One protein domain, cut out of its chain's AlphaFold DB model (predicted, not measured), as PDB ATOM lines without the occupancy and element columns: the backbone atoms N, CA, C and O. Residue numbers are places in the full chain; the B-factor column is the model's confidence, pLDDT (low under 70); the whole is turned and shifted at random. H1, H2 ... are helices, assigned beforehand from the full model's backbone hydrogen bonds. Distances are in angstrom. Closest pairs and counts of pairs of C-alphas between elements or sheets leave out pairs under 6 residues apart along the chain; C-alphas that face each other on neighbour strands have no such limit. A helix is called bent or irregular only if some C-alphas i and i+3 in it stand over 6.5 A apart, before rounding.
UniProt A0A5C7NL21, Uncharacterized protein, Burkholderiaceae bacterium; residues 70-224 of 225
ATOM      1  N   PRO A  70    -134.355 -45.444  89.925       80.06
ATOM      2  CA  PRO A  70    -132.903 -45.584  89.775       80.06
ATOM      3  C   PRO A  70    -132.262 -46.521  90.808       80.06
ATOM      4  O   PRO A  70    -131.420 -47.341  90.450       80.06
ATOM      5  N   LEU A  71    -132.684 -46.458  92.077       83.62
ATOM      6  CA  LEU A  71    -132.158 -47.342  93.126       83.62
ATOM      7  C   LEU A  71    -132.556 -48.809  92.903       83.62
ATOM      8  O   LEU A  71    -131.739 -49.707  93.101       83.62
ATOM      9  N   ALA A  72    -133.788 -49.067  92.459       86.56
ATOM     10  CA  ALA A  72    -134.240 -50.410  92.108       86.56
ATOM     11  C   ALA A  72    -133.456 -50.975  90.915       86.56
ATOM     12  O   ALA A  72    -133.067 -52.143  90.932       86.56
ATOM     13  N   PHE A  73    -133.169 -50.147  89.907       87.06
ATOM     14  CA  PHE A  73    -132.312 -50.530  88.786       87.06
ATOM     15  C   PHE A  73    -130.885 -50.845  89.241       87.06
ATOM     16  O   PHE A  73    -130.364 -51.916  88.937       87.06
ATOM     17  N   GLN A  74    -130.275 -49.966  90.041       88.75
ATOM     18  CA  GLN A  74    -128.944 -50.194  90.601       88.75
ATOM     19  C   GLN A  74    -128.889 -51.513  91.376       88.75
ATOM     20  O   GLN A  74    -127.930 -52.274  91.238       88.75
ATOM     21  N   ARG A  75    -129.936 -51.824  92.150       91.44
ATOM     22  CA  ARG A  75    -130.029 -53.100  92.855       91.44
ATOM     23  C   ARG A  75    -130.050 -54.285  91.890       91.44
ATOM     24  O   ARG A  75    -129.251 -55.194  92.082       91.44
ATOM     25  N   LYS A  76    -130.876 -54.247  90.836       93.00
ATOM     26  CA  LYS A  76    -130.911 -55.298  89.802       93.00
ATOM     27  C   LYS A  76    -129.543 -55.512  89.143       93.00
ATOM     28  O   LYS A  76    -129.147 -56.649  88.915       93.00
ATOM     29  N   VAL A  77    -128.812 -54.434  88.851       93.06
ATOM     30  CA  VAL A  77    -127.469 -54.513  88.247       93.06
ATOM     31  C   VAL A  77    -126.453 -55.139  89.212       93.06
ATOM     32  O   VAL A  77    -125.621 -55.946  88.795       93.06
ATOM     33  N   LEU A  78    -126.525 -54.807  90.503       94.31
ATOM     34  CA  LEU A  78    -125.675 -55.426  91.525       94.31
ATOM     35  C   LEU A  78    -126.014 -56.905  91.741       94.31
ATOM     36  O   LEU A  78    -125.099 -57.720  91.829       94.31
ATOM     37  N   ASP A  79    -127.301 -57.258  91.763       96.62
ATOM     38  CA  ASP A  79    -127.748 -58.652  91.847       96.62
ATOM     39  C   ASP A  79    -127.249 -59.457  90.636       96.62
ATOM     40  O   ASP A  79    -126.694 -60.543  90.800       96.62
ATOM     41  N   TRP A  80    -127.334 -58.884  89.430       96.94
ATOM     42  CA  TRP A  80    -126.770 -59.485  88.220       96.94
ATOM     43  C   TRP A  80    -125.258 -59.715  88.327       96.94
ATOM     44  O   TRP A  80    -124.765 -60.768  87.928       96.94
ATOM     45  N   ARG A  81    -124.498 -58.752  88.865       97.50
ATOM     46  CA  ARG A  81    -123.043 -58.896  89.047       97.50
ATOM     47  C   ARG A  81    -122.727 -60.069  89.972       97.50
ATOM     48  O   ARG A  81    -121.816 -60.847  89.687       97.50
ATOM     49  N   ASP A  82    -123.455 -60.173  91.077       98.06
ATOM     50  CA  ASP A  82    -123.242 -61.223  92.068       98.06
ATOM     51  C   ASP A  82    -123.592 -62.600  91.472       98.06
ATOM     52  O   ASP A  82    -122.814 -63.546  91.617       98.06
ATOM     53  N   GLU A  83    -124.682 -62.696  90.704       98.06
ATOM     54  CA  GLU A  83    -125.033 -63.900  89.940       98.06
ATOM     55  C   GLU A  83    -123.962 -64.244  88.894       98.06
ATOM     56  O   GLU A  83    -123.511 -65.387  88.825       98.06
ATOM     57  N   ALA A  84    -123.463 -63.258  88.144       98.00
ATOM     58  CA  ALA A  84    -122.382 -63.451  87.183       98.00
ATOM     59  C   ALA A  84    -121.114 -64.000  87.854       98.00
ATOM     60  O   ALA A  84    -120.477 -64.911  87.325       98.00
ATOM     61  N   HIS A  85    -120.745 -63.491  89.036       98.38
ATOM     62  CA  HIS A  85    -119.597 -64.001  89.794       98.38
ATOM     63  C   HIS A  85    -119.777 -65.468  90.181       98.38
ATOM     64  O   HIS A  85    -118.825 -66.248  90.059       98.38
ATOM     65  N   VAL A  86    -120.978 -65.842  90.627       98.25
ATOM     66  CA  VAL A  86    -121.321 -67.228  90.965       98.25
ATOM     67  C   VAL A  86    -121.244 -68.112  89.724       98.25
ATOM     68  O   VAL A  86    -120.525 -69.111  89.744       98.25
ATOM     69  N   ASP A  87    -121.901 -67.720  88.634       98.06
ATOM     70  CA  ASP A  87    -121.959 -68.479  87.384       98.06
ATOM     71  C   ASP A  87    -120.570 -68.715  86.784       98.06
ATOM     72  O   ASP A  87    -120.222 -69.849  86.439       98.06
ATOM     73  N   ILE A  88    -119.743 -67.669  86.708       98.06
ATOM     74  CA  ILE A  88    -118.366 -67.755  86.205       98.06
ATOM     75  C   ILE A  88    -117.551 -68.727  87.063       98.06
ATOM     76  O   ILE A  88    -116.877 -69.617  86.538       98.06
ATOM     77  N   THR A  89    -117.630 -68.581  88.389       97.69
ATOM     78  CA  THR A  89    -116.856 -69.401  89.331       97.69
ATOM     79  C   THR A  89    -117.284 -70.864  89.267       97.69
ATOM     80  O   THR A  89    -116.435 -71.755  89.170       97.69
ATOM     81  N   LEU A  90    -118.591 -71.132  89.282       97.81
ATOM     82  CA  LEU A  90    -119.147 -72.480  89.213       97.81
ATOM     83  C   LEU A  90    -118.797 -73.164  87.887       97.81
ATOM     84  O   LEU A  90    -118.335 -74.311  87.885       97.81
ATOM     85  N   THR A  91    -118.964 -72.454  86.769       96.88
ATOM     86  CA  THR A  91    -118.647 -72.974  85.433       96.88
ATOM     87  C   THR A  91    -117.170 -73.337  85.333       96.88
ATOM     88  O   THR A  91    -116.832 -74.459  84.948       96.88
ATOM     89  N   MET A  92    -116.274 -72.438  85.754       94.81
ATOM     90  CA  MET A  92    -114.838 -72.701  85.676       94.81
ATOM     91  C   MET A  92    -114.394 -73.810  86.634       94.81
ATOM     92  O   MET A  92    -113.574 -74.645  86.259       94.81
ATOM     93  N   THR A  93    -114.952 -73.871  87.845       95.50
ATOM     94  CA  THR A  93    -114.648 -74.940  88.813       95.50
ATOM     95  C   THR A  93    -115.053 -76.307  88.262       95.50
ATOM     96  O   THR A  93    -114.293 -77.274  88.352       95.50
ATOM     97  N   THR A  94    -116.219 -76.382  87.616       94.75
ATOM     98  CA  THR A  94    -116.704 -77.603  86.960       94.75
ATOM     99  C   THR A  94    -115.793 -78.021  85.806       94.75
ATOM    100  O   THR A  94    -115.443 -79.200  85.678       94.75
ATOM    101  N   LEU A  95    -115.353 -77.063  84.986       92.19
ATOM    102  CA  LEU A  95    -114.392 -77.316  83.912       92.19
ATOM    103  C   LEU A  95    -113.048 -77.793  84.463       92.19
ATOM    104  O   LEU A  95    -112.535 -78.812  84.005       92.19
ATOM    105  N   HIS A  96    -112.516 -77.129  85.488       92.50
ATOM    106  CA  HIS A  96    -111.270 -77.512  86.146       92.50
ATOM    107  C   HIS A  96    -111.334 -78.954  86.669       92.50
ATOM    108  O   HIS A  96    -110.444 -79.757  86.383       92.50
ATOM    109  N   GLN A  97    -112.418 -79.329  87.355       92.69
ATOM    110  CA  GLN A  97    -112.598 -80.699  87.838       92.69
ATOM    111  C   GLN A  97    -112.703 -81.709  86.686       92.69
ATOM    112  O   GLN A  97    -112.123 -82.796  86.750       92.69
ATOM    113  N   THR A  98    -113.408 -81.351  85.611       90.50
ATOM    114  CA  THR A  98    -113.531 -82.188  84.407       90.50
ATOM    115  C   THR A  98    -112.166 -82.439  83.772       90.50
ATOM    116  O   THR A  98    -111.833 -83.576  83.433       90.50
ATOM    117  N   PHE A  99    -111.347 -81.398  83.658       88.56
ATOM    118  CA  PHE A  99    -110.005 -81.500  83.108       88.56
ATOM    119  C   PHE A  99    -109.049 -82.270  84.010       88.56
ATOM    120  O   PHE A  99    -108.305 -83.114  83.515       88.56
ATOM    121  N   ARG A 100    -109.117 -82.068  85.328       90.81
ATOM    122  CA  ARG A 100    -108.375 -82.874  86.302       90.81
ATOM    123  C   ARG A 100    -108.678 -84.361  86.130       90.81
ATOM    124  O   ARG A 100    -107.761 -85.157  85.950       90.81
ATOM    125  N   ASN A 101    -109.960 -84.722  86.095       90.12
ATOM    126  CA  ASN A 101    -110.390 -86.106  85.891       90.12
ATOM    127  C   ASN A 101    -109.920 -86.656  84.531       90.12
ATOM    128  O   ASN A 101    -109.531 -87.822  84.427       90.12
ATOM    129  N   HIS A 102    -109.934 -85.825  83.483       87.00
ATOM    130  CA  HIS A 102    -109.435 -86.194  82.160       87.00
ATOM    131  C   HIS A 102    -107.925 -86.477  82.176       87.00
ATOM    132  O   HIS A 102    -107.503 -87.519  81.674       87.00
ATOM    133  N   ILE A 103    -107.124 -85.599  82.787       87.75
ATOM    134  CA  ILE A 103    -105.675 -85.780  82.956       87.75
ATOM    135  C   ILE A 103    -105.393 -87.059  83.748       87.75
ATOM    136  O   ILE A 103    -104.607 -87.892  83.296       87.75
ATOM    137  N   ASP A 104    -106.067 -87.252  84.884       88.75
ATOM    138  CA  ASP A 104    -105.905 -88.432  85.741       88.75
ATOM    139  C   ASP A 104    -106.168 -89.726  84.967       88.75
ATOM    140  O   ASP A 104    -105.406 -90.691  85.065       88.75
ATOM    141  N   ARG A 105    -107.239 -89.750  84.168       86.38
ATOM    142  CA  ARG A 105    -107.593 -90.896  83.329       86.38
ATOM    143  C   ARG A 105    -106.548 -91.142  82.240       86.38
ATOM    144  O   ARG A 105    -106.061 -92.260  82.111       86.38
ATOM    145  N   ARG A 106    -106.154 -90.104  81.501       83.94
ATOM    146  CA  ARG A 106    -105.191 -90.211  80.391       83.94
ATOM    147  C   ARG A 106    -103.797 -90.621  80.861       83.94
ATOM    148  O   ARG A 106    -103.130 -91.397  80.184       83.94
ATOM    149  N   LEU A 107    -103.367 -90.162  82.036       84.75
ATOM    150  CA  LEU A 107    -102.102 -90.591  82.637       84.75
ATOM    151  C   LEU A 107    -102.139 -92.052  83.103       84.75
ATOM    152  O   LEU A 107    -101.122 -92.737  83.001       84.75
ATOM    153  N   LYS A 108    -103.288 -92.547  83.582       83.38
ATOM    154  CA  LYS A 108    -103.473 -93.973  83.899       83.38
ATOM    155  C   LYS A 108    -103.460 -94.840  82.634       83.38
ATOM    156  O   LYS A 108    -102.811 -95.882  82.626       83.38
ATOM    157  N   GLU A 109    -104.127 -94.391  81.568       80.69
ATOM    158  CA  GLU A 109    -104.189 -95.079  80.268       80.69
ATOM    159  C   GLU A 109    -102.814 -95.171  79.574       80.69
ATOM    160  O   GLU A 109    -102.550 -96.139  78.865       80.69
ATOM    161  N   ALA A 110    -101.910 -94.212  79.803       69.75
ATOM    162  CA  ALA A 110    -100.586 -94.168  79.169       69.75
ATOM    163  C   ALA A 110     -99.633 -95.322  79.572       69.75
ATOM    164  O   ALA A 110     -98.572 -95.493  78.960       69.75
ATOM    165  N   GLY A 111     -99.999 -96.131  80.574       64.44
ATOM    166  CA  GLY A 111     -99.275 -97.345  80.955       64.44
ATOM    167  C   GLY A 111     -97.808 -97.118  81.372       64.44
ATOM    168  O   GLY A 111     -97.383 -95.991  81.643       64.44
ATOM    169  N   PRO A 112     -96.989 -98.186  81.445       61.94
ATOM    170  CA  PRO A 112     -95.584 -98.090  81.853       61.94
ATOM    171  C   PRO A 112     -94.718 -97.286  80.872       61.94
ATOM    172  O   PRO A 112     -93.778 -96.621  81.295       61.94
ATOM    173  N   LEU A 113     -95.044 -97.311  79.572       56.00
ATOM    174  CA  LEU A 113     -94.282 -96.627  78.516       56.00
ATOM    175  C   LEU A 113     -94.473 -95.101  78.543       56.00
ATOM    176  O   LEU A 113     -93.516 -94.360  78.310       56.00
ATOM    177  N   GLY A 114     -95.654 -94.616  78.944       60.09
ATOM    178  CA  GLY A 114     -95.914 -93.192  79.182       60.09
ATOM    179  C   GLY A 114     -95.102 -92.583  80.335       60.09
ATOM    180  O   GLY A 114     -95.014 -91.362  80.446       60.09
ATOM    181  N   ARG A 115     -94.455 -93.405  81.178       61.34
ATOM    182  CA  ARG A 115     -93.525 -92.916  82.213       61.34
ATOM    183  C   ARG A 115     -92.208 -92.398  81.639       61.34
ATOM    184  O   ARG A 115     -91.597 -91.534  82.265       61.34
ATOM    185  N   PHE A 116     -91.778 -92.910  80.485       56.38
ATOM    186  CA  PHE A 116     -90.441 -92.652  79.943       56.38
ATOM    187  C   PHE A 116     -90.442 -91.637  78.793       56.38
ATOM    188  O   PHE A 116     -89.532 -90.814  78.714       56.38
ATOM    189  N   PHE A 117     -91.491 -91.613  77.963       57.84
ATOM    190  CA  PHE A 117     -91.587 -90.730  76.792       57.84
ATOM    191  C   PHE A 117     -92.855 -89.868  76.840       57.84
ATOM    192  O   PHE A 117     -93.808 -90.077  76.092       57.84
ATOM    193  N   GLY A 118     -92.880 -88.901  77.761       65.75
ATOM    194  CA  GLY A 118     -93.980 -87.938  77.860       65.75
ATOM    195  C   GLY A 118     -93.984 -86.979  76.668       65.75
ATOM    196  O   GLY A 118     -92.991 -86.282  76.446       65.75
ATOM    197  N   ARG A 119     -95.099 -86.937  75.933       78.69
ATOM    198  CA  ARG A 119     -95.362 -85.919  74.903       78.69
ATOM    199  C   ARG A 119     -95.538 -84.537  75.549       78.69
ATOM    200  O   ARG A 119     -95.860 -84.489  76.740       78.69
ATOM    201  N   PRO A 120     -95.334 -83.436  74.816       81.44
ATOM    202  CA  PRO A 120     -95.655 -82.099  75.311       81.44
ATOM    203  C   PRO A 120     -97.109 -82.029  75.805       81.44
ATOM    204  O   PRO A 120     -98.024 -82.568  75.177       81.44
ATOM    205  N   ALA A 121     -97.315 -81.471  76.998       79.50
ATOM    206  CA  ALA A 121     -98.631 -81.453  77.633       79.50
ATOM    207  C   ALA A 121     -99.611 -80.507  76.940       79.50
ATOM    208  O   ALA A 121    -100.804 -80.803  76.891       79.50
ATOM    209  N   ASP A 122     -99.095 -79.415  76.380       77.06
ATOM    210  CA  ASP A 122     -99.826 -78.542  75.475       77.06
ATOM    211  C   ASP A 122    -100.352 -79.341  74.280       77.06
ATOM    212  O   ASP A 122    -101.560 -79.418  74.128       77.06
ATOM    213  N   GLU A 123     -99.524 -80.064  73.526       79.44
ATOM    214  CA  GLU A 123     -99.996 -80.847  72.365       79.44
ATOM    215  C   GLU A 123    -101.085 -81.878  72.711       79.44
ATOM    216  O   GLU A 123    -102.060 -82.050  71.977       79.44
ATOM    217  N   VAL A 124    -100.926 -82.595  73.830       78.00
ATOM    218  CA  VAL A 124    -101.851 -83.675  74.216       78.00
ATOM    219  C   VAL A 124    -103.197 -83.134  74.672       78.00
ATOM    220  O   VAL A 124    -104.227 -83.773  74.444       78.00
ATOM    221  N   LEU A 125    -103.184 -82.001  75.366       77.50
ATOM    222  CA  LEU A 125    -104.365 -81.497  76.044       77.50
ATOM    223  C   LEU A 125    -105.010 -80.320  75.304       77.50
ATOM    224  O   LEU A 125    -106.168 -80.012  75.574       77.50
ATOM    225  N   GLN A 126    -104.314 -79.711  74.340       75.75
ATOM    226  CA  GLN A 126    -104.731 -78.490  73.647       75.75
ATOM    227  C   GLN A 126    -106.107 -78.600  73.024       75.75
ATOM    228  O   GLN A 126    -106.947 -77.733  73.244       75.75
ATOM    229  N   HIS A 127    -106.353 -79.656  72.251       76.81
ATOM    230  CA  HIS A 127    -107.606 -79.782  71.520       76.81
ATOM    231  C   HIS A 127    -108.811 -79.875  72.467       76.81
ATOM    232  O   HIS A 127    -109.782 -79.137  72.320       76.81
ATOM    233  N   GLU A 128    -108.716 -80.733  73.484       73.69
ATOM    234  CA  GLU A 128    -109.788 -80.942  74.461       73.69
ATOM    235  C   GLU A 128    -109.959 -79.734  75.388       73.69
ATOM    236  O   GLU A 128    -111.093 -79.356  75.685       73.69
ATOM    237  N   PHE A 129    -108.860 -79.101  75.814       77.19
ATOM    238  CA  PHE A 129    -108.911 -77.880  76.616       77.19
ATOM    239  C   PHE A 129    -109.537 -76.740  75.844       77.19
ATOM    240  O   PHE A 129    -110.530 -76.186  76.300       77.19
ATOM    241  N   THR A 130    -108.987 -76.421  74.675       74.06
ATOM    242  CA  THR A 130    -109.434 -75.306  73.840       74.06
ATOM    243  C   THR A 130    -110.909 -75.458  73.521       74.06
ATOM    244  O   THR A 130    -111.697 -74.574  73.840       74.06
ATOM    245  N   LEU A 131    -111.316 -76.608  72.979       78.88
ATOM    246  CA  LEU A 131    -112.683 -76.790  72.512       78.88
ATOM    247  C   LEU A 131    -113.688 -76.769  73.672       78.88
ATOM    248  O   LEU A 131    -114.663 -76.022  73.616       78.88
ATOM    249  N   ARG A 132    -113.441 -77.519  74.755       83.06
ATOM    250  CA  ARG A 132    -114.391 -77.585  75.881       83.06
ATOM    251  C   ARG A 132    -114.429 -76.302  76.696       83.06
ATOM    252  O   ARG A 132    -115.522 -75.871  77.070       83.06
ATOM    253  N   LEU A 133    -113.271 -75.705  76.983       86.75
ATOM    254  CA  LEU A 133    -113.195 -74.457  77.741       86.75
ATOM    255  C   LEU A 133    -113.872 -73.337  76.961       86.75
ATOM    256  O   LEU A 133    -114.769 -72.696  77.501       86.75
ATOM    257  N   GLN A 134    -113.486 -73.140  75.695       87.81
ATOM    258  CA  GLN A 134    -114.038 -72.067  74.874       87.81
ATOM    259  C   GLN A 134    -115.541 -72.230  74.708       87.81
ATOM    260  O   GLN A 134    -116.270 -71.288  74.978       87.81
ATOM    261  N   GLN A 135    -116.035 -73.408  74.319       89.12
ATOM    262  CA  GLN A 135    -117.473 -73.600  74.101       89.12
ATOM    263  C   GLN A 135    -118.295 -73.371  75.372       89.12
ATOM    264  O   GLN A 135    -119.310 -72.668  75.338       89.12
ATOM    265  N   THR A 136    -117.850 -73.937  76.496       92.00
ATOM    266  CA  THR A 136    -118.594 -73.857  77.759       92.00
ATOM    267  C   THR A 136    -118.564 -72.437  78.316       92.00
ATOM    268  O   THR A 136    -119.612 -71.883  78.650       92.00
ATOM    269  N   MET A 137    -117.386 -71.803  78.355       93.94
ATOM    270  CA  MET A 137    -117.263 -70.433  78.851       93.94
ATOM    271  C   MET A 137    -117.901 -69.420  77.907       93.94
ATOM    272  O   MET A 137    -118.603 -68.538  78.384       93.94
ATOM    273  N   ASN A 138    -117.763 -69.556  76.585       93.62
ATOM    274  CA  ASN A 138    -118.443 -68.659  75.646       93.62
ATOM    275  C   ASN A 138    -119.959 -68.718  75.816       93.62
ATOM    276  O   ASN A 138    -120.606 -67.674  75.795       93.62
ATOM    277  N   SER A 139    -120.523 -69.911  76.020       94.69
ATOM    278  CA  SER A 139    -121.954 -70.068  76.295       94.69
ATOM    279  C   SER A 139    -122.364 -69.368  77.595       94.69
ATOM    280  O   SER A 139    -123.324 -68.598  77.595       94.69
ATOM    281  N   CYS A 140    -121.612 -69.577  78.683       97.00
ATOM    282  CA  CYS A 140    -121.850 -68.920  79.972       97.00
ATOM    283  C   CYS A 140    -121.791 -67.388  79.845       97.00
ATOM    284  O   CYS A 140    -122.758 -66.698  80.163       97.00
ATOM    285  N   LEU A 141    -120.697 -66.860  79.294       96.69
ATOM    286  CA  LEU A 141    -120.483 -65.423  79.141       96.69
ATOM    287  C   LEU A 141    -121.533 -64.783  78.223       96.69
ATOM    288  O   LEU A 141    -122.060 -63.729  78.549       96.69
ATOM    289  N   SER A 142    -121.911 -65.434  77.118       95.94
ATOM    290  CA  SER A 142    -122.934 -64.894  76.203       95.94
ATOM    291  C   SER A 142    -124.329 -64.855  76.839       95.94
ATOM    292  O   SER A 142    -125.105 -63.933  76.580       95.94
ATOM    293  N   ARG A 143    -124.656 -65.821  77.710       97.19
ATOM    294  CA  ARG A 143    -125.889 -65.781  78.510       97.19
ATOM    295  C   ARG A 143    -125.882 -64.584  79.460       97.19
ATOM    296  O   ARG A 143    -126.867 -63.849  79.513       97.19
ATOM    297  N   LEU A 144    -124.767 -64.360  80.155       97.12
ATOM    298  CA  LEU A 144    -124.599 -63.224  81.062       97.12
ATOM    299  C   LEU A 144    -124.704 -61.884  80.314       97.12
ATOM    300  O   LEU A 144    -125.471 -61.023  80.736       97.12
ATOM    301  N   GLU A 145    -124.057 -61.735  79.156       95.38
ATOM    302  CA  GLU A 145    -124.187 -60.549  78.285       95.38
ATOM    303  C   GLU A 145    -125.639 -60.297  77.865       95.38
ATOM    304  O   GLU A 145    -126.122 -59.165  77.910       95.38
ATOM    305  N   THR A 146    -126.354 -61.359  77.484       94.12
ATOM    306  CA  THR A 146    -127.761 -61.270  77.076       94.12
ATOM    307  C   THR A 146    -128.637 -60.796  78.234       94.12
ATOM    308  O   THR A 146    -129.448 -59.889  78.051       94.12
ATOM    309  N   SER A 147    -128.449 -61.366  79.428       94.56
ATOM    310  CA  SER A 147    -129.198 -60.963  80.626       94.56
ATOM    311  C   SER A 147    -128.917 -59.512  81.031       94.56
ATOM    312  O   SER A 147    -129.855 -58.767  81.304       94.56
ATOM    313  N   LEU A 148    -127.659 -59.065  80.959       92.62
ATOM    314  CA  LEU A 148    -127.301 -57.680  81.255       92.62
ATOM    315  C   LEU A 148    -127.877 -56.707  80.224       92.62
ATOM    316  O   LEU A 148    -128.391 -55.649  80.575       92.62
ATOM    317  N   THR A 149    -127.835 -57.084  78.947       90.81
ATOM    318  CA  THR A 149    -128.419 -56.293  77.860       90.81
ATOM    319  C   THR A 149    -129.932 -56.163  78.021       90.81
ATOM    320  O   THR A 149    -130.488 -55.102  77.740       90.81
ATOM    321  N   ALA A 150    -130.614 -57.222  78.468       89.56
ATOM    322  CA  ALA A 150    -132.042 -57.170  78.767       89.56
ATOM    323  C   ALA A 150    -132.333 -56.187  79.912       89.56
ATOM    324  O   ALA A 150    -133.182 -55.314  79.743       89.56
ATOM    325  N   LEU A 151    -131.562 -56.252  81.006       89.00
ATOM    326  CA  LEU A 151    -131.669 -55.307  82.121       89.00
ATOM    327  C   LEU A 151    -131.451 -53.856  81.671       89.00
ATOM    328  O   LEU A 151    -132.248 -52.986  82.011       89.00
ATOM    329  N   ALA A 152    -130.419 -53.587  80.869       87.75
ATOM    330  CA  ALA A 152    -130.137 -52.240  80.369       87.75
ATOM    331  C   ALA A 152    -131.287 -51.688  79.504       87.75
ATOM    332  O   ALA A 152    -131.676 -50.526  79.642       87.75
ATOM    333  N   LYS A 153    -131.886 -52.527  78.648       84.50
ATOM    334  CA  LYS A 153    -133.006 -52.138  77.776       84.50
ATOM    335  C   LYS A 153    -134.289 -51.793  78.533       84.50
ATOM    336  O   LYS A 153    -135.053 -50.975  78.028       84.50
ATOM    337  N   GLU A 154    -134.534 -52.392  79.701       77.38
ATOM    338  CA  GLU A 154    -135.709 -52.072  80.530       77.38
ATOM    339  C   GLU A 154    -135.712 -50.612  81.001       77.38
ATOM    340  O   GLU A 154    -136.782 -50.021  81.144       77.38
ATOM    341  N   GLN A 155    -134.532 -50.025  81.228       72.19
ATOM    342  CA  GLN A 155    -134.399 -48.714  81.868       72.19
ATOM    343  C   GLN A 155    -133.900 -47.615  80.913       72.19
ATOM    344  O   GLN A 155    -134.335 -46.472  81.030       72.19
ATOM    345  N   ALA A 156    -133.009 -47.941  79.968       64.38
ATOM    346  CA  ALA A 156    -132.372 -46.966  79.080       64.38
ATOM    347  C   ALA A 156    -132.051 -47.569  77.690       64.38
ATOM    348  O   ALA A 156    -130.946 -48.070  77.461       64.38
ATOM    349  N   PRO A 157    -132.975 -47.480  76.708       62.06
ATOM    350  CA  PRO A 157    -132.820 -48.079  75.373       62.06
ATOM    351  C   PRO A 157    -131.588 -47.601  74.588       62.06
ATOM    352  O   PRO A 157    -131.122 -48.289  73.682       62.06
ATOM    353  N   THR A 158    -131.071 -46.416  74.920       58.75
ATOM    354  CA  THR A 158    -129.939 -45.746  74.267       58.75
ATOM    355  C   THR A 158    -128.590 -45.974  74.959       58.75
ATOM    356  O   THR A 158    -127.567 -45.664  74.358       58.75
ATOM    357  N   GLN A 159    -128.558 -46.540  76.174       59.03
ATOM    358  CA  GLN A 159    -127.327 -46.764  76.960       59.03
ATOM    359  C   GLN A 159    -126.734 -48.171  76.776       59.03
ATOM    360  O   GLN A 159    -126.006 -48.688  77.619       59.03
ATOM    361  N   ALA A 160    -127.011 -48.814  75.641       56.72
ATOM    362  CA  ALA A 160    -126.348 -50.058  75.268       56.72
ATOM    363  C   ALA A 160    -124.920 -49.767  74.770       56.72
ATOM    364  O   ALA A 160    -124.608 -49.928  73.591       56.72
ATOM    365  N   GLY A 161    -124.036 -49.309  75.663       61.75
ATOM    366  CA  GLY A 161    -122.598 -49.387  75.420       61.75
ATOM    367  C   GLY A 161    -122.163 -50.844  75.193       61.75
ATOM    368  O   GLY A 161    -122.942 -51.778  75.372       61.75
ATOM    369  N   HIS A 162    -120.903 -51.079  74.813       66.44
ATOM    370  CA  HIS A 162    -120.378 -52.448  74.719       66.44
ATOM    371  C   HIS A 162    -120.424 -53.146  76.095       66.44
ATOM    372  O   HIS A 162    -119.569 -52.894  76.947       66.44
ATOM    373  N   LEU A 163    -121.430 -54.009  76.284       84.75
ATOM    374  CA  LEU A 163    -121.648 -54.904  77.425       84.75
ATOM    375  C   LEU A 163    -121.233 -56.328  77.032       84.75
ATOM    376  O   LEU A 163    -122.049 -57.249  77.006       84.75
ATOM    377  N   HIS A 164    -119.971 -56.481  76.636       92.06
ATOM    378  CA  HIS A 164    -119.426 -57.760  76.195       92.06
ATOM    379  C   HIS A 164    -118.167 -58.107  76.974       92.06
ATOM    380  O   HIS A 164    -117.321 -57.248  77.233       92.06
ATOM    381  N   PHE A 165    -118.031 -59.387  77.302       94.00
ATOM    382  CA  PHE A 165    -116.794 -59.934  77.818       94.00
ATOM    383  C   PHE A 165    -115.754 -60.017  76.701       94.00
ATOM    384  O   PHE A 165    -116.049 -60.371  75.559       94.00
ATOM    385  N   ARG A 166    -114.500 -59.768  77.070       92.00
ATOM    386  CA  ARG A 166    -113.321 -60.013  76.239       92.00
ATOM    387  C   ARG A 166    -113.021 -61.507  76.221       92.00
ATOM    388  O   ARG A 166    -112.311 -62.033  77.082       92.00
ATOM    389  N   LYS A 167    -113.631 -62.213  75.269       90.94
ATOM    390  CA  LYS A 167    -113.541 -63.676  75.123       90.94
ATOM    391  C   LYS A 167    -112.215 -64.122  74.503       90.94
ATOM    392  O   LYS A 167    -111.899 -65.308  74.533       90.94
ATOM    393  N   GLU A 168    -111.401 -63.190  74.010       87.00
ATOM    394  CA  GLU A 168    -110.078 -63.451  73.429       87.00
ATOM    395  C   GLU A 168    -109.131 -64.109  74.445       87.00
ATOM    396  O   GLU A 168    -108.255 -64.882  74.065       87.00
ATOM    397  N   LEU A 169    -109.357 -63.890  75.745       82.44
ATOM    398  CA  LEU A 169    -108.625 -64.551  76.831       82.44
ATOM    399  C   LEU A 169    -108.780 -66.082  76.813       82.44
ATOM    400  O   LEU A 169    -107.891 -66.795  77.270       82.44
ATOM    401  N   LEU A 170    -109.879 -66.601  76.255       83.00
ATOM    402  CA  LEU A 170    -110.103 -68.042  76.082       83.00
ATOM    403  C   LEU A 170    -109.343 -68.615  74.877       83.00
ATOM    404  O   LEU A 170    -109.261 -69.833  74.720       83.00
ATOM    405  N   ILE A 171    -108.830 -67.748  74.000       75.88
ATOM    406  CA  ILE A 171    -108.065 -68.103  72.798       75.88
ATOM    407  C   ILE A 171    -106.562 -68.146  73.106       75.88
ATOM    408  O   ILE A 171    -105.807 -68.730  72.334       75.88
ATOM    409  N   ALA A 172    -106.132 -67.584  74.244       60.41
ATOM    410  CA  ALA A 172    -104.732 -67.525  74.638       60.41
ATOM    411  C   ALA A 172    -104.054 -68.903  74.523       60.41
ATOM    412  O   ALA A 172    -104.439 -69.876  75.181       60.41
ATOM    413  N   GLU A 173    -103.040 -68.957  73.655       55.25
ATOM    414  CA  GLU A 173    -102.199 -70.126  73.429       55.25
ATOM    415  C   GLU A 173    -101.668 -70.637  74.773       55.25
ATOM    416  O   GLU A 173    -101.300 -69.838  75.638       55.25
ATOM    417  N   HIS A 174    -101.632 -71.963  74.949       60.31
ATOM    418  CA  HIS A 174    -101.323 -72.682  76.195       60.31
ATOM    419  C   HIS A 174     -99.876 -72.534  76.694       60.31
ATOM    420  O   HIS A 174     -99.249 -73.491  77.144       60.31
ATOM    421  N   THR A 175     -99.347 -71.320  76.666       63.97
ATOM    422  CA  THR A 175     -98.098 -70.898  77.293       63.97
ATOM    423  C   THR A 175     -97.972 -71.423  78.723       63.97
ATOM    424  O   THR A 175     -96.881 -71.823  79.109       63.97
ATOM    425  N   HIS A 176     -99.082 -71.544  79.460       71.69
ATOM    426  CA  HIS A 176     -99.131 -72.103  80.817       71.69
ATOM    427  C   HIS A 176     -98.735 -73.587  80.924       71.69
ATOM    428  O   HIS A 176     -98.268 -74.021  81.970       71.69
ATOM    429  N   LEU A 177     -98.909 -74.379  79.862       73.88
ATOM    430  CA  LEU A 177     -98.516 -75.796  79.827       73.88
ATOM    431  C   LEU A 177     -97.235 -76.031  79.014       73.88
ATOM    432  O   LEU A 177     -96.730 -77.157  78.962       73.88
ATOM    433  N   ARG A 178     -96.697 -74.981  78.383       76.81
ATOM    434  CA  ARG A 178     -95.507 -75.068  77.539       76.81
ATOM    435  C   ARG A 178     -94.302 -75.495  78.379       76.81
ATOM    436  O   ARG A 178     -94.010 -74.926  79.425       76.81
ATOM    437  N   GLY A 179     -93.579 -76.504  77.898       78.88
ATOM    438  CA  GLY A 179     -92.399 -77.052  78.578       78.88
ATOM    439  C   GLY A 179     -92.703 -78.160  79.590       78.88
ATOM    440  O   GLY A 179     -91.776 -78.851  80.018       78.88
ATOM    441  N   LEU A 180     -93.977 -78.406  79.915       84.19
ATOM    442  CA  LEU A 180     -94.372 -79.563  80.712       84.19
ATOM    443  C   LEU A 180     -94.548 -80.798  79.831       84.19
ATOM    444  O   LEU A 180     -95.057 -80.745  78.710       84.19
ATOM    445  N   LYS A 181     -94.142 -81.950  80.367       84.88
ATOM    446  CA  LYS A 181     -94.360 -83.251  79.726       84.88
ATOM    447  C   LYS A 181     -95.599 -83.908  80.310       84.88
ATOM    448  O   LYS A 181     -95.755 -83.975  81.525       84.88
ATOM    449  N   PHE A 182     -96.432 -84.484  79.455       85.19
ATOM    450  CA  PHE A 182     -97.571 -85.292  79.862       85.19
ATOM    451  C   PHE A 182     -97.104 -86.666  80.367       85.19
ATOM    452  O   PHE A 182     -97.090 -87.650  79.628       85.19
ATOM    453  N   LYS A 183     -96.649 -86.719  81.625       85.75
ATOM    454  CA  LYS A 183     -96.172 -87.935  82.302       85.75
ATOM    455  C   LYS A 183     -96.514 -87.905  83.801       85.75
ATOM    456  O   LYS A 183     -96.657 -86.820  84.365       85.75
ATOM    457  N   PRO A 184     -96.570 -89.063  84.487       83.94
ATOM    458  CA  PRO A 184     -96.964 -89.123  85.897       83.94
ATOM    459  C   PRO A 184     -96.099 -88.290  86.854       83.94
ATOM    460  O   PRO A 184     -96.605 -87.813  87.863       83.94
ATOM    461  N   SER A 185     -94.810 -88.085  86.559       84.44
ATOM    462  CA  SER A 185     -93.929 -87.277  87.415       84.44
ATOM    463  C   SER A 185     -94.217 -85.774  87.365       84.44
ATOM    464  O   SER A 185     -93.985 -85.105  88.366       84.44
ATOM    465  N   GLU A 186     -94.782 -85.257  86.269       85.69
ATOM    466  CA  GLU A 186     -95.208 -83.847  86.163       85.69
ATOM    467  C   GLU A 186     -96.668 -83.648  86.583       85.69
ATOM    468  O   GLU A 186     -97.174 -82.533  86.536       85.69
ATOM    469  N   HIS A 187     -97.374 -84.712  86.978       88.00
ATOM    470  CA  HIS A 187     -98.818 -84.682  87.229       88.00
ATOM    471  C   HIS A 187     -99.238 -83.566  88.188       88.00
ATOM    472  O   HIS A 187    -100.141 -82.791  87.885       88.00
ATOM    473  N   LYS A 188     -98.540 -83.440  89.321       90.56
ATOM    474  CA  LYS A 188     -98.822 -82.390  90.307       90.56
ATOM    475  C   LYS A 188     -98.561 -80.989  89.753       90.56
ATOM    476  O   LYS A 188     -99.305 -80.073  90.085       90.56
ATOM    477  N   THR A 189     -97.523 -80.827  88.936       91.06
ATOM    478  CA  THR A 189     -97.176 -79.550  88.301       91.06
ATOM    479  C   THR A 189     -98.233 -79.167  87.269       91.06
ATOM    480  O   THR A 189     -98.749 -78.060  87.324       91.06
ATOM    481  N   LEU A 190     -98.646 -80.108  86.415       88.06
ATOM    482  CA  LEU A 190     -99.707 -79.912  85.421       88.06
ATOM    483  C   LEU A 190    -101.017 -79.453  86.059       88.06
ATOM    484  O   LEU A 190    -101.617 -78.485  85.601       88.06
ATOM    485  N   LEU A 191    -101.453 -80.132  87.124       90.56
ATOM    486  CA  LEU A 191    -102.681 -79.754  87.819       90.56
ATOM    487  C   LEU A 191    -102.565 -78.383  88.489       90.56
ATOM    488  O   LEU A 191    -103.527 -77.625  88.467       90.56
ATOM    489  N   ARG A 192    -101.399 -78.046  89.049       92.44
ATOM    490  CA  ARG A 192    -101.173 -76.742  89.680       92.44
ATOM    491  C   ARG A 192    -101.183 -75.599  88.667       92.44
ATOM    492  O   ARG A 192    -101.799 -74.573  88.937       92.44
ATOM    493  N   GLU A 193    -100.510 -75.759  87.530       89.94
ATOM    494  CA  GLU A 193    -100.512 -74.741  86.471       89.94
ATOM    495  C   GLU A 193    -101.921 -74.548  85.907       89.94
ATOM    496  O   GLU A 193    -102.371 -73.417  85.723       89.94
ATOM    497  N   LEU A 194    -102.660 -75.646  85.727       88.56
ATOM    498  CA  LEU A 194    -104.053 -75.596  85.300       88.56
ATOM    499  C   LEU A 194    -104.938 -74.844  86.304       88.56
ATOM    500  O   LEU A 194    -105.694 -73.955  85.918       88.56
ATOM    501  N   GLU A 195    -104.836 -75.185  87.588       92.00
ATOM    502  CA  GLU A 195    -105.575 -74.521  88.663       92.00
ATOM    503  C   GLU A 195    -105.228 -73.030  88.734       92.00
ATOM    504  O   GLU A 195    -106.120 -72.191  88.817       92.00
ATOM    505  N   THR A 196    -103.945 -72.685  88.621       92.44
ATOM    506  CA  THR A 196    -103.468 -71.296  88.658       92.44
ATOM    507  C   THR A 196    -104.011 -70.487  87.484       92.44
ATOM    508  O   THR A 196    -104.491 -69.371  87.675       92.44
ATOM    509  N   TRP A 197    -103.986 -71.050  86.277       89.56
ATOM    510  CA  TRP A 197    -104.502 -70.387  85.083       89.56
ATOM    511  C   TRP A 197    -106.025 -70.214  85.110       89.56
ATOM    512  O   TRP A 197    -106.536 -69.158  84.740       89.56
ATOM    513  N   MET A 198    -106.772 -71.223  85.560       91.31
ATOM    514  CA  MET A 198    -108.237 -71.174  85.543       91.31
ATOM    515  C   MET A 198    -108.811 -70.424  86.751       91.31
ATOM    516  O   MET A 198    -109.669 -69.557  86.588       91.31
ATOM    517  N   LEU A 199    -108.355 -70.773  87.954       94.12
ATOM    518  CA  LEU A 199    -108.959 -70.406  89.241       94.12
ATOM    519  C   LEU A 199    -108.058 -69.515  90.108       94.12
ATOM    520  O   LEU A 199    -108.489 -69.060  91.167       94.12
ATOM    521  N   GLY A 200    -106.811 -69.278  89.696       92.50
ATOM    522  CA  GLY A 200    -105.884 -68.434  90.438       92.50
ATOM    523  C   GLY A 200    -106.347 -66.980  90.534       92.50
ATOM    524  O   GLY A 200    -107.209 -66.514  89.790       92.50
ATOM    525  N   SER A 201    -105.709 -66.223  91.426       92.25
ATOM    526  CA  SER A 201    -106.016 -64.803  91.668       92.25
ATOM    527  C   SER A 201    -105.784 -63.888  90.460       92.25
ATOM    528  O   SER A 201    -106.289 -62.773  90.438       92.25
ATOM    529  N   ARG A 202    -105.020 -64.355  89.468       90.00
ATOM    530  CA  ARG A 202    -104.819 -63.718  88.155       90.00
ATOM    531  C   ARG A 202    -105.214 -64.651  87.005       90.00
ATOM    532  O   ARG A 202    -104.696 -64.542  85.900       90.00
ATOM    533  N   GLY A 203    -106.036 -65.647  87.318       91.19
ATOM    534  CA  GLY A 203    -106.551 -66.603  86.357       91.19
ATOM    535  C   GLY A 203    -107.800 -66.083  85.653       91.19
ATOM    536  O   GLY A 203    -108.293 -64.987  85.921       91.19
ATOM    537  N   LEU A 204    -108.356 -66.920  84.784       92.44
ATOM    538  CA  LEU A 204    -109.532 -66.595  83.978       92.44
ATOM    539  C   LEU A 204    -110.750 -66.184  84.822       92.44
ATOM    540  O   LEU A 204    -111.463 -65.257  84.449       92.44
ATOM    541  N   VAL A 205    -110.998 -66.844  85.960       95.56
ATOM    542  CA  VAL A 205    -112.129 -66.484  86.840       95.56
ATOM    543  C   VAL A 205    -112.006 -65.059  87.356       95.56
ATOM    544  O   VAL A 205    -112.997 -64.333  87.329       95.56
ATOM    545  N   ALA A 206    -110.821 -64.662  87.824       96.00
ATOM    546  CA  ALA A 206    -110.597 -63.313  88.334       96.00
ATOM    547  C   ALA A 206    -110.854 -62.278  87.230       96.00
ATOM    548  O   ALA A 206    -111.690 -61.396  87.398       96.00
ATOM    549  N   GLU A 207    -110.262 -62.486  86.052       95.75
ATOM    550  CA  GLU A 207    -110.422 -61.598  84.897       95.75
ATOM    551  C   GLU A 207    -111.884 -61.425  84.457       95.75
ATOM    552  O   GLU A 207    -112.329 -60.311  84.175       95.75
ATOM    553  N   PHE A 208    -112.668 -62.504  84.391       96.81
ATOM    554  CA  PHE A 208    -114.078 -62.388  84.002       96.81
ATOM    555  C   PHE A 208    -114.943 -61.764  85.100       96.81
ATOM    556  O   PHE A 208    -115.884 -61.032  84.790       96.81
ATOM    557  N   ARG A 209    -114.631 -61.993  86.379       97.69
ATOM    558  CA  ARG A 209    -115.334 -61.339  87.493       97.69
ATOM    559  C   ARG A 209    -115.051 -59.841  87.547       97.69
ATOM    560  O   ARG A 209    -115.973 -59.063  87.804       97.69
ATOM    561  N   ASP A 210    -113.825 -59.433  87.246       97.31
ATOM    562  CA  ASP A 210    -113.453 -58.023  87.147       97.31
ATOM    563  C   ASP A 210    -114.187 -57.354  85.981       97.31
ATOM    564  O   ASP A 210    -114.789 -56.294  86.148       97.31
ATOM    565  N   GLN A 211    -114.272 -58.022  84.826       96.44
ATOM    566  CA  GLN A 211    -115.081 -57.544  83.700       96.44
ATOM    567  C   GLN A 211    -116.567 -57.405  84.057       96.44
ATOM    568  O   GLN A 211    -117.171 -56.384  83.735       96.44
ATOM    569  N   ALA A 212    -117.157 -58.389  84.745       96.75
ATOM    570  CA  ALA A 212    -118.544 -58.304  85.206       96.75
ATOM    571  C   ALA A 212    -118.756 -57.111  86.150       96.75
ATOM    572  O   ALA A 212    -119.732 -56.374  86.019       96.75
ATOM    573  N   THR A 213    -117.809 -56.881  87.061       96.44
ATOM    574  CA  THR A 213    -117.836 -55.742  87.987       96.44
ATOM    575  C   THR A 213    -117.787 -54.418  87.233       96.44
ATOM    576  O   THR A 213    -118.653 -53.575  87.445       96.44
ATOM    577  N   HIS A 214    -116.861 -54.263  86.288       94.25
ATOM    578  CA  HIS A 214    -116.756 -53.044  85.488       94.25
ATOM    579  C   HIS A 214    -117.982 -52.787  84.609       94.25
ATOM    580  O   HIS A 214    -118.400 -51.641  84.463       94.25
ATOM    581  N   MET A 215    -118.588 -53.827  84.031       93.12
ATOM    582  CA  MET A 215    -119.830 -53.666  83.269       93.12
ATOM    583  C   MET A 215    -120.986 -53.198  84.160       93.12
ATOM    584  O   MET A 215    -121.728 -52.297  83.772       93.12
ATOM    585  N   ALA A 216    -121.105 -53.759  85.365       92.31
ATOM    586  CA  ALA A 216    -122.095 -53.327  86.345       92.31
ATOM    587  C   ALA A 216    -121.861 -51.871  86.786       92.31
ATOM    588  O   ALA A 216    -122.785 -51.063  86.756       92.31
ATOM    589  N   GLU A 217    -120.621 -51.508  87.125       90.81
ATOM    590  CA  GLU A 217    -120.244 -50.142  87.509       90.81
ATOM    591  C   GLU A 217    -120.603 -49.130  86.422       90.81
ATOM    592  O   GLU A 217    -121.241 -48.119  86.718       90.81
ATOM    593  N   ARG A 218    -120.271 -49.427  85.161       87.94
ATOM    594  CA  ARG A 218    -120.600 -48.561  84.025       87.94
ATOM    595  C   ARG A 218    -122.097 -48.310  83.901       87.94
ATOM    596  O   ARG A 218    -122.497 -47.156  83.827       87.94
ATOM    597  N   LEU A 219    -122.924 -49.355  83.969       86.38
ATOM    598  CA  LEU A 219    -124.381 -49.196  83.912       86.38
ATOM    599  C   LEU A 219    -124.922 -48.370  85.082       86.38
ATOM    600  O   LEU A 219    -125.812 -47.542  84.898       86.38
ATOM    601  N   THR A 220    -124.371 -48.548  86.282       84.69
ATOM    602  CA  THR A 220    -124.790 -47.741  87.436       84.69
ATOM    603  C   THR A 220    -124.365 -46.276  87.315       84.69
ATOM    604  O   THR A 220    -125.149 -45.398  87.659       84.69
ATOM    605  N   GLN A 221    -123.172 -45.986  86.786       79.00
ATOM    606  CA  GLN A 221    -122.666 -44.619  86.609       79.00
ATOM    607  C   GLN A 221    -123.384 -43.874  85.475       79.00
ATOM    608  O   GLN A 221    -123.749 -42.716  85.652       79.00
ATOM    609  N   GLU A 222    -123.638 -44.543  84.346       63.50
ATOM    610  CA  GLU A 222    -124.350 -43.976  83.190       63.50
ATOM    611  C   GLU A 222    -125.822 -43.640  83.518       63.50
ATOM    612  O   GLU A 222    -126.402 -42.756  82.896       63.50
ATOM    613  N   THR A 223    -126.416 -44.257  84.548       57.44
ATOM    614  CA  THR A 223    -127.784 -43.941  85.015       57.44
ATOM    615  C   THR A 223    -127.858 -42.644  85.843       57.44
ATOM    616  O   THR A 223    -128.943 -42.097  86.046       57.44
ATOM    617  N   HIS A 224    -126.725 -42.145  86.351       54.53
ATOM    618  CA  HIS A 224    -126.650 -40.924  87.168       54.53
ATOM    619  C   HIS A 224    -126.226 -39.667  86.386       54.53
ATOM    620  O   HIS A 224    -126.221 -38.584  86.975       54.53
TER     621      HIS A 224
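AT A GLANCE: This is residues 70 to 224 of the 225 residues of an uncharacterized protein of Burkholderiaceae bacterium (UniProt A0A5C7NL21). A long, thin rod is made of three helical columns side by side: H1 and H2 form a long hairpin, and H4 and H5, set end to end in nearly one line, make the third column along H1. Between H2 and H4 a mostly non-helical stretch, residues 156 to 183, runs back along the length of the rod and holds the short H3. The printed part has 155 residues with five named helices, in the order H1 H2 H3 H4 H5, and no named strand; the class is all helix. The whole is loose, with a radius of gyration of the C-alphas of 19.1 A and spans of 65 by 20 by 20 A.

IN THESE COORDINATES: H1, the longest helix, covers residues 70 to 109 and is 58.0 A long, from C-alpha 70 at (-132.903, -45.584, 89.775) to C-alpha 109 at (-104.189, -95.079, 80.268). H2, residues 121 to 155, measures 48.7 A and has a kink of 44 degrees near residue 128. H2 is irregular, with C-alphas 124 and 127 7.5 A apart. H4, residues 184 to 199, measures 22.5 A and is irregular too, with C-alphas 185 and 188 7.5 A apart. H5, residues 204 to 222, measures 27.1 A and ends at C-alpha 222 at (-124.350, -43.976, 83.190). H3, residues 167 to 170, measures 5.6 A.

HOW THE PARTS SIT: H1 is the hub, touching H2, H4 and H5, and these four helices form a bundle, helices set side by side. H1 and H2 are a helical hairpin: they touch, closest at the C-alphas of Ala 84 and Leu 144, 6.5 A apart, at a shallow tilt of 14 degrees, opposite ways. H1 touches H5 with residues 74 to 92 alone, closest at the C-alphas of His 85 and Arg 209, 5.5 A apart. Their shallow tilt is 12 degrees, opposite ways. H1 touches H4 with residues 89 to 107 alone, closest at the C-alphas of Leu 107 and Pro 184, 6.3 A apart. H4 and H5 touch only at the corner, closest at the C-alphas of Met 198 and Leu 204, 5.0 A apart, and run the same way at a shallow tilt of 2 degrees. H3 touches H2, closest at the C-alphas of Leu 170 and Gln 134, 5.8 A apart. H2 and H4 are only just apart, closest 8.0 A. In H1 and H5 every O i to N i+4 pair is within hydrogen-bond range; in H2 28 of 31 are and in H4 10 of 12, while H3 is too short for such a pair.

THE WHOLE: The two C-alphas farthest apart, those of Pro 112 and His 224, are 65.3 A apart. The printed part has no cut. The links H1 to H2, H2 to H3 and H3 to H4 are long; that from H4 to H5 is tight. Mean pLDDT of the printed part is 84.8, and residues 110 to 118, 156 to 162, 172 to 175 and 222 to 224 are under 70.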